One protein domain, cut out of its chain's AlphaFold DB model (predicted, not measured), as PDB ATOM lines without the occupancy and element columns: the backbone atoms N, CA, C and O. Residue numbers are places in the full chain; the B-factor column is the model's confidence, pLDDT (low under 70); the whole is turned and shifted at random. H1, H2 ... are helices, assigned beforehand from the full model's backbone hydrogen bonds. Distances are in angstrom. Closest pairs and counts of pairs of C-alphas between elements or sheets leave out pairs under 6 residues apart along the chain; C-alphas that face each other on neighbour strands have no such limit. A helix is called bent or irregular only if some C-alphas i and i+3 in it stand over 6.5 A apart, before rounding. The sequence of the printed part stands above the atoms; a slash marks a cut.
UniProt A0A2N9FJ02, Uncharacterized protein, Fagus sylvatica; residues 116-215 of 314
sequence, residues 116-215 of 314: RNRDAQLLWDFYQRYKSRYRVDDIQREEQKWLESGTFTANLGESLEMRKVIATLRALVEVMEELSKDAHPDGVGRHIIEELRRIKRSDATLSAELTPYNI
ATOM      1  N   ARG A 116     101.587 127.827 131.072       80.19
ATOM      2  CA  ARG A 116     102.546 126.762 131.410       80.19
ATOM      3  C   ARG A 116     102.540 125.619 130.395       80.19
ATOM      4  O   ARG A 116     103.605 125.084 130.099       80.19
ATOM      5  N   ASN A 117     101.390 125.294 129.799       82.06
ATOM      6  CA  ASN A 117     101.323 124.281 128.742       82.06
ATOM      7  C   ASN A 117     102.030 124.770 127.476       82.06
ATOM      8  O   ASN A 117     102.751 124.011 126.824       82.06
ATOM      9  N   ARG A 118     101.872 126.057 127.149       85.81
ATOM     10  CA  ARG A 118     102.592 126.665 126.029       85.81
ATOM     11  C   ARG A 118     104.095 126.719 126.280       85.81
ATOM     12  O   ARG A 118     104.862 126.474 125.354       85.81
ATOM     13  N   ASP A 119     104.510 127.009 127.509       89.44
ATOM     14  CA  ASP A 119     105.919 127.020 127.898       89.44
ATOM     15  C   ASP A 119     106.542 125.622 127.803       89.44
ATOM     16  O   ASP A 119     107.616 125.482 127.217       89.44
ATOM     17  N   ALA A 120     105.838 124.579 128.258       88.69
ATOM     18  CA  ALA A 120     106.267 123.192 128.084       88.69
ATOM     19  C   ALA A 120     106.421 122.821 126.597       88.69
ATOM     20  O   ALA A 120     107.412 122.204 126.209       88.69
ATOM     21  N   GLN A 121     105.485 123.252 125.744       90.12
ATOM     22  CA  GLN A 121     105.570 123.033 124.298       90.12
ATOM     23  C   GLN A 121     106.756 123.766 123.659       90.12
ATOM     24  O   GLN A 121     107.500 123.172 122.885       90.12
ATOM     25  N   LEU A 122     106.972 125.039 124.005       91.50
ATOM     26  CA  LEU A 122     108.110 125.813 123.503       91.50
ATOM     27  C   LEU A 122     109.449 125.190 123.903       91.50
ATOM     28  O   LEU A 122     110.374 125.159 123.087       91.50
ATOM     29  N   LEU A 123     109.546 124.706 125.143       92.12
ATOM     30  CA  LEU A 123     110.752 124.078 125.669       92.12
ATOM     31  C   LEU A 123     111.032 122.747 124.966       92.12
ATOM     32  O   LEU A 123     112.155 122.517 124.523       92.12
ATOM     33  N   TRP A 124     110.000 121.925 124.773       91.94
ATOM     34  CA  TRP A 124     110.083 120.673 124.023       91.94
ATOM     35  C   TRP A 124     110.508 120.878 122.564       91.94
ATOM     36  O   TRP A 124     111.457 120.247 122.092       91.94
ATOM     37  N   ASP A 125     109.856 121.800 121.851       93.38
ATOM     38  CA  ASP A 125     110.169 122.092 120.448       93.38
ATOM     39  C   ASP A 125     111.588 122.650 120.297       93.38
ATOM     40  O   ASP A 125     112.262 122.423 119.288       93.38
ATOM     41  N   PHE A 126     112.051 123.432 121.277       94.50
ATOM     42  CA  PHE A 126     113.428 123.910 121.306       94.50
ATOM     43  C   PHE A 126     114.409 122.773 121.580       94.50
ATOM     44  O   PHE A 126     115.366 122.630 120.829       94.50
ATOM     45  N   TYR A 127     114.144 121.929 122.580       91.56
ATOM     46  CA  TYR A 127     114.971 120.770 122.912       91.56
ATOM     47  C   TYR A 127     115.184 119.857 121.699       91.56
ATOM     48  O   TYR A 127     116.325 119.554 121.354       91.56
ATOM     49  N   GLN A 128     114.113 119.489 120.988       91.19
ATOM     50  CA  GLN A 128     114.210 118.629 119.802       91.19
ATOM     51  C   GLN A 128     115.029 119.283 118.681       91.19
ATOM     52  O   GLN A 128     115.900 118.646 118.083       91.19
ATOM     53  N   ARG A 129     114.800 120.577 118.415       92.56
ATOM     54  CA  ARG A 129     115.569 121.328 117.409       92.56
ATOM     55  C   ARG A 129     117.039 121.454 117.788       92.56
ATOM     56  O   ARG A 129     117.890 121.233 116.932       92.56
ATOM     57  N   TYR A 130     117.334 121.767 119.045       89.06
ATOM     58  CA  TYR A 130     118.694 121.910 119.555       89.06
ATOM     59  C   TYR A 130     119.438 120.572 119.468       89.06
ATOM     60  O   TYR A 130     120.524 120.497 118.898       89.06
ATOM     61  N   LYS A 131     118.801 119.481 119.908       84.69
ATOM     62  CA  LYS A 131     119.342 118.121 119.820       84.69
ATOM     63  C   LYS A 131     119.638 117.693 118.376       84.69
ATOM     64  O   LYS A 131     120.702 117.137 118.106       84.69
ATOM     65  N   SER A 132     118.721 117.987 117.451       86.06
ATOM     66  CA  SER A 132     118.870 117.687 116.021       86.06
ATOM     67  C   SER A 132     119.973 118.525 115.364       86.06
ATOM     68  O   SER A 132     120.822 117.992 114.651       86.06
ATOM     69  N   ARG A 133     120.032 119.828 115.668       87.19
ATOM     70  CA  ARG A 133     121.033 120.764 115.133       87.19
ATOM     71  C   ARG A 133     122.460 120.342 115.464       87.19
ATOM     72  O   ARG A 133     123.324 120.400 114.594       87.19
ATOM     73  N   TYR A 134     122.693 119.902 116.697       81.25
ATOM     74  CA  TYR A 134     124.001 119.403 117.128       81.25
ATOM     75  C   TYR A 134     124.197 117.909 116.860       81.25
ATOM     76  O   TYR A 134     125.213 117.353 117.267       81.25
ATOM     77  N   ARG A 135     123.247 117.263 116.168       76.81
ATOM     78  CA  ARG A 135     123.294 115.849 115.779       76.81
ATOM     79  C   ARG A 135     123.656 114.927 116.947       76.81
ATOM     80  O   ARG A 135     124.342 113.930 116.756       76.81
ATOM     81  N   VAL A 136     123.189 115.241 118.157       72.12
ATOM     82  CA  VAL A 136     123.637 114.560 119.384       72.12
ATOM     83  C   VAL A 136     123.385 113.054 119.310       72.12
ATOM     84  O   VAL A 136     124.262 112.270 119.653       72.12
ATOM     85  N   ASP A 137     122.236 112.646 118.764       70.12
ATOM     86  CA  ASP A 137     121.903 111.231 118.564       70.12
ATOM     87  C   ASP A 137     122.787 110.538 117.515       70.12
ATOM     88  O   ASP A 137     123.059 109.344 117.631       70.12
ATOM     89  N   ASP A 138     123.211 111.257 116.471       67.75
ATOM     90  CA  ASP A 138     124.127 110.698 115.473       67.75
ATOM     91  C   ASP A 138     125.521 110.557 116.056       67.75
ATOM     92  O   ASP A 138     126.132 109.513 115.879       67.75
ATOM     93  N   ILE A 139     125.997 111.568 116.783       65.38
ATOM     94  CA  ILE A 139     127.331 111.553 117.377       65.38
ATOM     95  C   ILE A 139     127.418 110.449 118.431       65.38
ATOM     96  O   ILE A 139     128.385 109.699 118.423       65.38
ATOM     97  N   GLN A 140     126.382 110.262 119.255       64.25
ATOM     98  CA  GLN A 140     126.311 109.135 120.192       64.25
ATOM     99  C   GLN A 140     126.350 107.773 119.472       64.25
ATOM    100  O   GLN A 140     127.077 106.872 119.889       64.25
ATOM    101  N   ARG A 141     125.608 107.612 118.363       65.31
ATOM    102  CA  ARG A 141     125.595 106.368 117.565       65.31
ATOM    103  C   ARG A 141     126.909 106.105 116.837       65.31
ATOM    104  O   ARG A 141     127.364 104.965 116.772       65.31
ATOM    105  N   GLU A 142     127.470 107.134 116.219       60.84
ATOM    106  CA  GLU A 142     128.751 107.073 115.527       60.84
ATOM    107  C   GLU A 142     129.847 106.733 116.538       60.84
ATOM    108  O   GLU A 142     130.617 105.813 116.300       60.84
ATOM    109  N   GLU A 143     129.864 107.374 117.705       57.06
ATOM    110  CA  GLU A 143     130.822 107.100 118.776       57.06
ATOM    111  C   GLU A 143     130.766 105.660 119.282       57.06
ATOM    112  O   GLU A 143     131.816 105.050 119.478       57.06
ATOM    113  N   GLN A 144     129.574 105.081 119.428       57.38
ATOM    114  CA  GLN A 144     129.443 103.674 119.804       57.38
ATOM    115  C   GLN A 144     130.140 102.754 118.784       57.38
ATOM    116  O   GLN A 144     130.876 101.853 119.172       57.38
ATOM    117  N   LYS A 145     130.042 103.070 117.484       58.53
ATOM    118  CA  LYS A 145     130.794 102.385 116.414       58.53
ATOM    119  C   LYS A 145     132.289 102.739 116.397       58.53
ATOM    120  O   LYS A 145     133.121 101.938 115.968       58.53
ATOM    121  N   TRP A 146     132.667 103.940 116.833       59.00
ATOM    122  CA  TRP A 146     134.065 104.388 116.898       59.00
ATOM    123  C   TRP A 146     134.829 103.766 118.069       59.00
ATOM    124  O   TRP A 146     136.007 103.438 117.926       59.00
ATOM    125  N   LEU A 147     134.166 103.549 119.207       52.56
ATOM    126  CA  LEU A 147     134.701 102.787 120.337       52.56
ATOM    127  C   LEU A 147     135.037 101.348 119.923       52.56
ATOM    128  O   LEU A 147     136.062 100.819 120.348       52.56
ATOM    129  N   GLU A 148     134.227 100.759 119.044       54.19
ATOM    130  CA  GLU A 148     134.457  99.426 118.479       54.19
ATOM    131  C   GLU A 148     135.590  99.407 117.433       54.19
ATOM    132  O   GLU A 148     136.321  98.425 117.335       54.19
ATOM    133  N   SER A 149     135.774 100.491 116.668       50.00
ATOM    134  CA  SER A 149     136.730 100.559 115.543       50.00
ATOM    135  C   SER A 149     138.054 101.281 115.843       50.00
ATOM    136  O   SER A 149     138.951 101.316 114.999       50.00
ATOM    137  N   GLY A 150     138.216 101.868 117.035       48.50
ATOM    138  CA  GLY A 150     139.488 102.379 117.564       48.50
ATOM    139  C   GLY A 150     140.038 103.664 116.926       48.50
ATOM    140  O   GLY A 150     141.011 104.222 117.445       48.50
ATOM    141  N   THR A 151     139.417 104.185 115.868       45.78
ATOM    142  CA  THR A 151     139.894 105.357 115.115       45.78
ATOM    143  C   THR A 151     139.180 106.613 115.604       45.78
ATOM    144  O   THR A 151     137.969 106.723 115.467       45.78
ATOM    145  N   PHE A 152     139.904 107.565 116.200       50.50
ATOM    146  CA  PHE A 152     139.306 108.836 116.616       50.50
ATOM    147  C   PHE A 152     140.245 110.008 116.354       50.50
ATOM    148  O   PHE A 152     141.405 109.996 116.766       50.50
ATOM    149  N   THR A 153     139.713 111.038 115.707       46.88
ATOM    150  CA  THR A 153     140.357 112.333 115.496       46.88
ATOM    151  C   THR A 153     139.501 113.402 116.171       46.88
ATOM    152  O   THR A 153     138.629 113.971 115.525       46.88
ATOM    153  N   ALA A 154     139.704 113.675 117.467       51.66
ATOM    154  CA  ALA A 154     139.078 114.857 118.071       51.66
ATOM    155  C   ALA A 154     139.933 116.087 117.875       51.66
ATOM    156  O   ALA A 154     141.115 116.124 118.231       51.66
ATOM    157  N   ASN A 155     139.250 117.150 117.493       56.34
ATOM    158  CA  ASN A 155     139.662 118.486 117.837       56.34
ATOM    159  C   ASN A 155     139.200 118.806 119.275       56.34
ATOM    160  O   ASN A 155     138.012 118.745 119.589       56.34
ATOM    161  N   LEU A 156     140.127 119.174 120.166       53.56
ATOM    162  CA  LEU A 156     139.815 119.549 121.556       53.56
ATOM    163  C   LEU A 156     138.778 120.689 121.638       53.56
ATOM    164  O   LEU A 156     138.001 120.745 122.591       53.56
ATOM    165  N   GLY A 157     138.754 121.578 120.636       54.28
ATOM    166  CA  GLY A 157     137.761 122.651 120.528       54.28
ATOM    167  C   GLY A 157     136.335 122.134 120.319       54.28
ATOM    168  O   GLY A 157     135.419 122.606 120.984       54.28
ATOM    169  N   GLU A 158     136.153 121.113 119.480       65.00
ATOM    170  CA  GLU A 158     134.845 120.490 119.226       65.00
ATOM    171  C   GLU A 158     134.324 119.758 120.471       65.00
ATOM    172  O   GLU A 158     133.136 119.823 120.771       65.00
ATOM    173  N   SER A 159     135.216 119.155 121.265       65.00
ATOM    174  CA  SER A 159     134.852 118.518 122.542       65.00
ATOM    175  C   SER A 159     134.420 119.529 123.619       65.00
ATOM    176  O   SER A 159     133.555 119.237 124.448       65.00
ATOM    177  N   LEU A 160     134.997 120.738 123.633       68.12
ATOM    178  CA  LEU A 160     134.562 121.794 124.554       68.12
ATOM    179  C   LEU A 160     133.195 122.367 124.160       68.12
ATOM    180  O   LEU A 160     132.352 122.559 125.032       68.12
ATOM    181  N   GLU A 161     132.971 122.614 122.871       75.00
ATOM    182  CA  GLU A 161     131.660 123.047 122.374       75.00
ATOM    183  C   GLU A 161     130.593 121.981 122.638       75.00
ATOM    184  O   GLU A 161     129.517 122.289 123.144       75.00
ATOM    185  N   MET A 162     130.924 120.708 122.431       75.31
ATOM    186  CA  MET A 162     130.023 119.605 122.747       75.31
ATOM    187  C   MET A 162     129.675 119.518 124.238       75.31
ATOM    188  O   MET A 162     128.521 119.283 124.592       75.31
ATOM    189  N   ARG A 163     130.645 119.759 125.130       73.88
ATOM    190  CA  ARG A 163     130.380 119.849 126.575       73.88
ATOM    191  C   ARG A 163     129.326 120.895 126.901       73.88
ATOM    192  O   ARG A 163     128.431 120.609 127.690       73.88
ATOM    193  N   LYS A 164     129.417 122.078 126.287       81.12
ATOM    194  CA  LYS A 164     128.418 123.140 126.471       81.12
ATOM    195  C   LYS A 164     127.050 122.704 125.958       81.12
ATOM    196  O   LYS A 164     126.072 122.812 126.684       81.12
ATOM    197  N   VAL A 165     126.992 122.122 124.759       83.81
ATOM    198  CA  VAL A 165     125.748 121.599 124.167       83.81
ATOM    199  C   VAL A 165     125.079 120.578 125.092       83.81
ATOM    200  O   VAL A 165     123.878 120.675 125.343       83.81
ATOM    201  N   ILE A 166     125.842 119.623 125.631       78.94
ATOM    202  CA  ILE A 166     125.330 118.607 126.562       78.94
ATOM    203  C   ILE A 166     124.870 119.246 127.877       78.94
ATOM    204  O   ILE A 166     123.800 118.894 128.372       78.94
ATOM    205  N   ALA A 167     125.635 120.188 128.436       82.50
ATOM    206  CA  ALA A 167     125.251 120.906 129.653       82.50
ATOM    207  C   ALA A 167     123.930 121.673 129.462       82.50
ATOM    208  O   ALA A 167     123.014 121.546 130.276       82.50
ATOM    209  N   THR A 168     123.789 122.371 128.338       88.06
ATOM    210  CA  THR A 168     122.578 123.109 127.974       88.06
ATOM    211  C   THR A 168     121.387 122.177 127.748       88.06
ATOM    212  O   THR A 168     120.295 122.440 128.251       88.06
ATOM    213  N   LEU A 169     121.579 121.030 127.085       87.00
ATOM    214  CA  LEU A 169     120.533 120.010 126.953       87.00
ATOM    215  C   LEU A 169     120.082 119.450 128.307       87.00
ATOM    216  O   LEU A 169     118.886 119.237 128.492       87.00
ATOM    217  N   ARG A 170     120.993 119.249 129.265       84.50
ATOM    218  CA  ARG A 170     120.632 118.795 130.619       84.50
ATOM    219  C   ARG A 170     119.822 119.834 131.376       84.50
ATOM    220  O   ARG A 170     118.790 119.483 131.936       84.50
ATOM    221  N   ALA A 171     120.240 121.097 131.338       89.56
ATOM    222  CA  ALA A 171     119.472 122.183 131.935       89.56
ATOM    223  C   ALA A 171     118.044 122.233 131.361       89.56
ATOM    224  O   ALA A 171     117.077 122.322 132.113       89.56
ATOM    225  N   LEU A 172     117.894 122.089 130.037       90.38
ATOM    226  CA  LEU A 172     116.580 122.003 129.388       90.38
ATOM    227  C   LEU A 172     115.769 120.795 129.877       90.38
ATOM    228  O   LEU A 172     114.583 120.944 130.162       90.38
ATOM    229  N   VAL A 173     116.388 119.615 129.973       89.06
ATOM    230  CA  VAL A 173     115.752 118.376 130.454       89.06
ATOM    231  C   VAL A 173     115.238 118.520 131.880       89.06
ATOM    232  O   VAL A 173     114.107 118.132 132.155       89.06
ATOM    233  N   GLU A 174     116.021 119.130 132.761       88.25
ATOM    234  CA  GLU A 174     115.628 119.326 134.153       88.25
ATOM    235  C   GLU A 174     114.447 120.293 134.292       88.25
ATOM    236  O   GLU A 174     113.485 120.016 135.009       88.25
ATOM    237  N   VAL A 175     114.456 121.393 133.534       91.50
ATOM    238  CA  VAL A 175     113.311 122.313 133.512       91.50
ATOM    239  C   VAL A 175     112.079 121.659 132.873       91.50
ATOM    240  O   VAL A 175     110.962 121.871 133.347       91.50
ATOM    241  N   MET A 176     112.252 120.831 131.836       89.69
ATOM    242  CA  MET A 176     111.157 120.043 131.257       89.69
ATOM    243  C   MET A 176     110.572 119.047 132.265       89.69
ATOM    244  O   MET A 176     109.353 118.884 132.295       89.69
ATOM    245  N   GLU A 177     111.399 118.399 133.092       87.69
ATOM    246  CA  GLU A 177     110.936 117.491 134.146       87.69
ATOM    247  C   GLU A 177     110.038 118.212 135.147       87.69
ATOM    248  O   GLU A 177     108.937 117.724 135.414       87.69
ATOM    249  N   GLU A 178     110.430 119.398 135.619       87.75
ATOM    250  CA  GLU A 178     109.575 120.166 136.524       87.75
ATOM    251  C   GLU A 178     108.261 120.583 135.854       87.75
ATOM    252  O   GLU A 178     107.186 120.315 136.386       87.75
ATOM    253  N   LEU A 179     108.327 121.172 134.655       85.12
ATOM    254  CA  LEU A 179     107.131 121.631 133.941       85.12
ATOM    255  C   LEU A 179     106.185 120.483 133.571       85.12
ATOM    256  O   LEU A 179     104.981 120.698 133.439       85.12
ATOM    257  N   SER A 180     106.705 119.265 133.401       84.44
ATOM    258  CA  SER A 180     105.888 118.095 133.078       84.44
ATOM    259  C   SER A 180     104.972 117.650 134.219       84.44
ATOM    260  O   SER A 180     103.962 117.006 133.943       84.44
ATOM    261  N   LYS A 181     105.275 118.017 135.474       84.25
ATOM    262  CA  LYS A 181     104.437 117.693 136.643       84.25
ATOM    263  C   LYS A 181     103.071 118.375 136.583       84.25
ATOM    264  O   LYS A 181     102.079 117.783 136.997       84.25
ATOM    265  N   ASP A 182     103.033 119.577 136.014       78.00
ATOM    266  CA  ASP A 182     101.829 120.402 135.879       78.00
ATOM    267  C   ASP A 182     101.232 120.361 134.458       78.00
ATOM    268  O   ASP A 182     100.206 120.992 134.186       78.00
ATOM    269  N   ALA A 183     101.872 119.651 133.521       74.25
ATOM    270  CA  ALA A 183     101.461 119.609 132.121       74.25
ATOM    271  C   ALA A 183     100.274 118.662 131.887       74.25
ATOM    272  O   ALA A 183     100.142 117.612 132.516       74.25
ATOM    273  N   HIS A 184      99.434 118.992 130.899       73.81
ATOM    274  CA  HIS A 184      98.304 118.136 130.532       73.81
ATOM    275  C   HIS A 184      98.782 116.747 130.042       73.81
ATOM    276  O   HIS A 184      99.610 116.684 129.121       73.81
ATOM    277  N   PRO A 185      98.244 115.633 130.580       70.38
ATOM    278  CA  PRO A 185      98.735 114.277 130.310       70.38
ATOM    279  C   PRO A 185      98.580 113.835 128.849       70.38
ATOM    280  O   PRO A 185      99.393 113.053 128.370       70.38
ATOM    281  N   ASP A 186      97.600 114.369 128.118       73.25
ATOM    282  CA  ASP A 186      97.410 114.082 126.682       73.25
ATOM    283  C   ASP A 186      98.158 115.041 125.738       73.25
ATOM    284  O   ASP A 186      98.042 114.936 124.518       73.25
ATOM    285  N   GLY A 187      98.908 116.001 126.285       79.94
ATOM    286  CA  GLY A 187      99.659 116.988 125.513       79.94
ATOM    287  C   GLY A 187     101.146 116.652 125.380       79.94
ATOM    288  O   GLY A 187     101.580 115.501 125.421       79.94
ATOM    289  N   VAL A 188     101.964 117.703 125.283       85.38
ATOM    290  CA  VAL A 188     103.432 117.591 125.209       85.38
ATOM    291  C   VAL A 188     104.032 116.946 126.466       85.38
ATOM    292  O   VAL A 188     105.081 116.310 126.379       85.38
ATOM    293  N   GLY A 189     103.334 117.014 127.607       84.69
ATOM    294  CA  GLY A 189     103.739 116.355 128.851       84.69
ATOM    295  C   GLY A 189     104.019 114.861 128.669       84.69
ATOM    296  O   GLY A 189     105.035 114.370 129.155       84.69
ATOM    297  N   ARG A 190     103.207 114.145 127.876       85.94
ATOM    298  CA  ARG A 190     103.441 112.721 127.578       85.94
ATOM    299  C   ARG A 190     104.768 112.481 126.864       85.94
ATOM    300  O   ARG A 190     105.480 111.536 127.198       85.94
ATOM    301  N   HIS A 191     105.082 113.316 125.877       87.69
ATOM    302  CA  HIS A 191     106.314 113.203 125.101       87.69
ATOM    303  C   HIS A 191     107.542 113.519 125.954       87.69
ATOM    304  O   HIS A 191     108.519 112.774 125.903       87.69
ATOM    305  N   ILE A 192     107.454 114.559 126.792       86.00
ATOM    306  CA  ILE A 192     108.492 114.893 127.770       86.00
ATOM    307  C   ILE A 192     108.720 113.712 128.715       86.00
ATOM    308  O   ILE A 192     109.849 113.267 128.865       86.00
ATOM    309  N   ILE A 193     107.661 113.150 129.303       86.31
ATOM    310  CA  ILE A 193     107.776 112.033 130.247       86.31
ATOM    311  C   ILE A 193     108.407 110.797 129.589       86.31
ATOM    312  O   ILE A 193     109.244 110.143 130.210       86.31
ATOM    313  N   GLU A 194     108.036 110.454 128.352       86.56
ATOM    314  CA  GLU A 194     108.651 109.306 127.673       86.56
ATOM    315  C   GLU A 194     110.127 109.553 127.345       86.56
ATOM    316  O   GLU A 194     110.952 108.659 127.534       86.56
ATOM    317  N   GLU A 195     110.493 110.773 126.946       84.62
ATOM    318  CA  GLU A 195     111.899 111.143 126.783       84.62
ATOM    319  C   GLU A 195     112.665 111.107 128.097       84.62
ATOM    320  O   GLU A 195     113.759 110.561 128.127       84.62
ATOM    321  N   LEU A 196     112.093 111.593 129.197       83.94
ATOM    322  CA  LEU A 196     112.710 111.495 130.520       83.94
ATOM    323  C   LEU A 196     112.913 110.040 130.930       83.94
ATOM    324  O   LEU A 196     113.956 109.699 131.481       83.94
ATOM    325  N   ARG A 197     111.962 109.150 130.624       82.25
ATOM    326  CA  ARG A 197     112.146 107.709 130.844       82.25
ATOM    327  C   ARG A 197     113.242 107.136 129.956       82.25
ATOM    328  O   ARG A 197     114.032 106.328 130.435       82.25
ATOM    329  N   ARG A 198     113.310 107.539 128.684       81.31
ATOM    330  CA  ARG A 198     114.379 107.127 127.765       81.31
ATOM    331  C   ARG A 198     115.743 107.582 128.274       81.31
ATOM    332  O   ARG A 198     116.641 106.753 128.365       81.31
ATOM    333  N   ILE A 199     115.851 108.851 128.665       76.44
ATOM    334  CA  ILE A 199     117.057 109.444 129.232       76.44
ATOM    335  C   ILE A 199     117.430 108.692 130.499       76.44
ATOM    336  O   ILE A 199     118.515 108.140 130.508       76.44
ATOM    337  N   LYS A 200     116.534 108.534 131.486       71.12
ATOM    338  CA  LYS A 200     116.790 107.793 132.740       71.12
ATOM    339  C   LYS A 200     117.285 106.361 132.513       71.12
ATOM    340  O   LYS A 200     118.177 105.914 133.223       71.12
ATOM    341  N   ARG A 201     116.774 105.654 131.495       68.38
ATOM    342  CA  ARG A 201     117.289 104.326 131.097       68.38
ATOM    343  C   ARG A 201     118.719 104.383 130.528       68.38
ATOM    344  O   ARG A 201     119.448 103.407 130.648       68.38
ATOM    345  N   SER A 202     119.123 105.505 129.930       61.34
ATOM    346  CA  SER A 202     120.479 105.759 129.404       61.34
ATOM    347  C   SER A 202     121.404 106.569 130.341       61.34
ATOM    348  O   SER A 202     122.612 106.637 130.104       61.34
ATOM    349  N   ASP A 203     120.858 107.167 131.408       50.88
ATOM    350  CA  ASP A 203     121.465 108.233 132.227       50.88
ATOM    351  C   ASP A 203     122.569 107.734 133.163       50.88
ATOM    352  O   ASP A 203     123.402 108.520 133.607       50.88
ATOM    353  N   ALA A 204     122.658 106.417 133.390       49.44
ATOM    354  CA  ALA A 204     123.811 105.796 134.050       49.44
ATOM    355  C   ALA A 204     125.140 106.182 133.365       49.44
ATOM    356  O   ALA A 204     126.178 106.286 134.011       49.44
ATOM    357  N   THR A 205     125.090 106.470 132.063       49.50
ATOM    358  CA  THR A 205     126.235 106.909 131.259       49.50
ATOM    359  C   THR A 205     126.488 108.412 131.381       49.50
ATOM    360  O   THR A 205     127.625 108.859 131.478       49.50
ATOM    361  N   LEU A 206     125.429 109.218 131.404       48.50
ATOM    362  CA  LEU A 206     125.517 110.676 131.404       48.50
ATOM    363  C   LEU A 206     125.802 111.227 132.813       48.50
ATOM    364  O   LEU A 206     126.546 112.194 132.947       48.50
ATOM    365  N   SER A 207     125.285 110.625 133.883       48.03
ATOM    366  CA  SER A 207     125.658 110.971 135.267       48.03
ATOM    367  C   SER A 207     127.156 110.732 135.538       48.03
ATOM    368  O   SER A 207     127.829 111.546 136.177       48.03
ATOM    369  N   ALA A 208     127.729 109.683 134.939       48.03
ATOM    370  CA  ALA A 208     129.162 109.415 135.006       48.03
ATOM    371  C   ALA A 208     130.025 110.512 134.344       48.03
ATOM    372  O   ALA A 208     131.171 110.715 134.745       48.03
ATOM    373  N   GLU A 209     129.485 111.246 133.367       47.44
ATOM    374  CA  GLU A 209     130.187 112.277 132.585       47.44
ATOM    375  C   GLU A 209     130.524 113.545 133.370       47.44
ATOM    376  O   GLU A 209     131.504 114.221 133.066       47.44
ATOM    377  N   LEU A 210     129.749 113.837 134.414       46.97
ATOM    378  CA  LEU A 210     129.914 115.022 135.260       46.97
ATOM    379  C   LEU A 210     130.407 114.679 136.661       46.97
ATOM    380  O   LEU A 210     130.279 115.488 137.577       46.97
ATOM    381  N   THR A 211     130.971 113.485 136.852       53.34
ATOM    382  CA  THR A 211     131.542 113.134 138.153       53.34
ATOM    383  C   THR A 211     132.693 114.096 138.453       53.34
ATOM    384  O   THR A 211     133.699 114.053 137.744       53.34
ATOM    385  N   PRO A 212     132.558 114.985 139.458       51.34
ATOM    386  CA  PRO A 212     133.329 116.233 139.516       51.34
ATOM    387  C   PRO A 212     134.836 116.057 139.720       51.34
ATOM    388  O   PRO A 212     135.587 117.028 139.650       51.34
ATOM    389  N   TYR A 213     135.272 114.836 140.019       57.09
ATOM    390  CA  TYR A 213     136.592 114.560 140.565       57.09
ATOM    391  C   TYR A 213     137.484 113.739 139.633       57.09
ATOM    392  O   TYR A 213     138.683 113.645 139.888       57.09
ATOM    393  N   ASN A 214     136.935 113.213 138.534       66.50
ATOM    394  CA  ASN A 214     137.661 112.352 137.612       66.50
ATOM    395  C   ASN A 214     138.072 113.137 136.360       66.50
ATOM    396  O   ASN A 214     137.235 113.660 135.627       66.50
ATOM    397  N   ILE A 215     139.376 113.210 136.107       66.06
ATOM    398  CA  ILE A 215     140.010 113.826 134.932       66.06
ATOM    399  C   ILE A 215     139.693 113.012 133.670       66.06
ATOM    400  O   ILE A 215     139.483 113.574 132.594       66.06
TER     401      ILE A 215
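What this domain is: This is residues 116 to 215 of the 314 residues of an uncharacterized protein of Fagus sylvatica (UniProt A0A2N9FJ02). H1 runs side by side with residues 169 to 180 of the longest helix, H3, and H4 folds back from the end of H3, making a three-helix cluster at one end of an elongated model. Toward the other end the helices splay apart: H2 follows H1 but swings away from H3, and residues 150 to 155 bridge the gap between them. The printed part has 100 residues with four named helices, H1 to H4 in order, no named strand, and is all helix. It is only just loose, close to compact, with a radius of gyration of the C-alphas of 15.4 A and spans of 46 by 29 by 23 A.

How they stand to each other: H3, residues 156 to 181, touches H1, residues 116 to 133, with residues 169 to 180 alone, at a shallow tilt of 23 degrees, opposite ways; the closest C-alphas, of Ala 120 and Leu 179, are 6.1 A apart. H3 and H4, residues 188 to 209, form a helical hairpin at a steep tilt of 43 degrees, opposite ways, closest at the C-alphas of Ser 180 and Gly 189, 5.1 A. H1 touches H4 at a steep tilt of 49 degrees, the same way, closest at the C-alphas of Gln 121 and Val 188, 5.9 A. H2, residues 136 to 149, touches no helix. Every O i to N i+4 pair is within hydrogen-bond range in H1; the counts are 9 of 10 in H2, 21 of 22 in H3 and 13 of 18 in H4.

Where its parts are: H3 is 38.5 A long, from C-alpha 156 at (139.815, 119.549, 121.556). H1 is 25.4 A long, from C-alpha 116 at (102.546, 126.762, 131.410), and H2 is 19.6 A. H4 is 28.3 A long, ending at C-alpha 209 at (130.187, 112.277, 132.585); it is irregular, C-alphas 201 and 204 being 7.3 A apart, with a kink of 69 degrees near residue 202.

The domain as a whole: The C-alphas farthest apart, of Arg 116 and Gly 150, are 46.4 A apart. The printed part has no cut, and no link is long. The pLDDT is under 70 in residues 138 to 160 and 201 to 215.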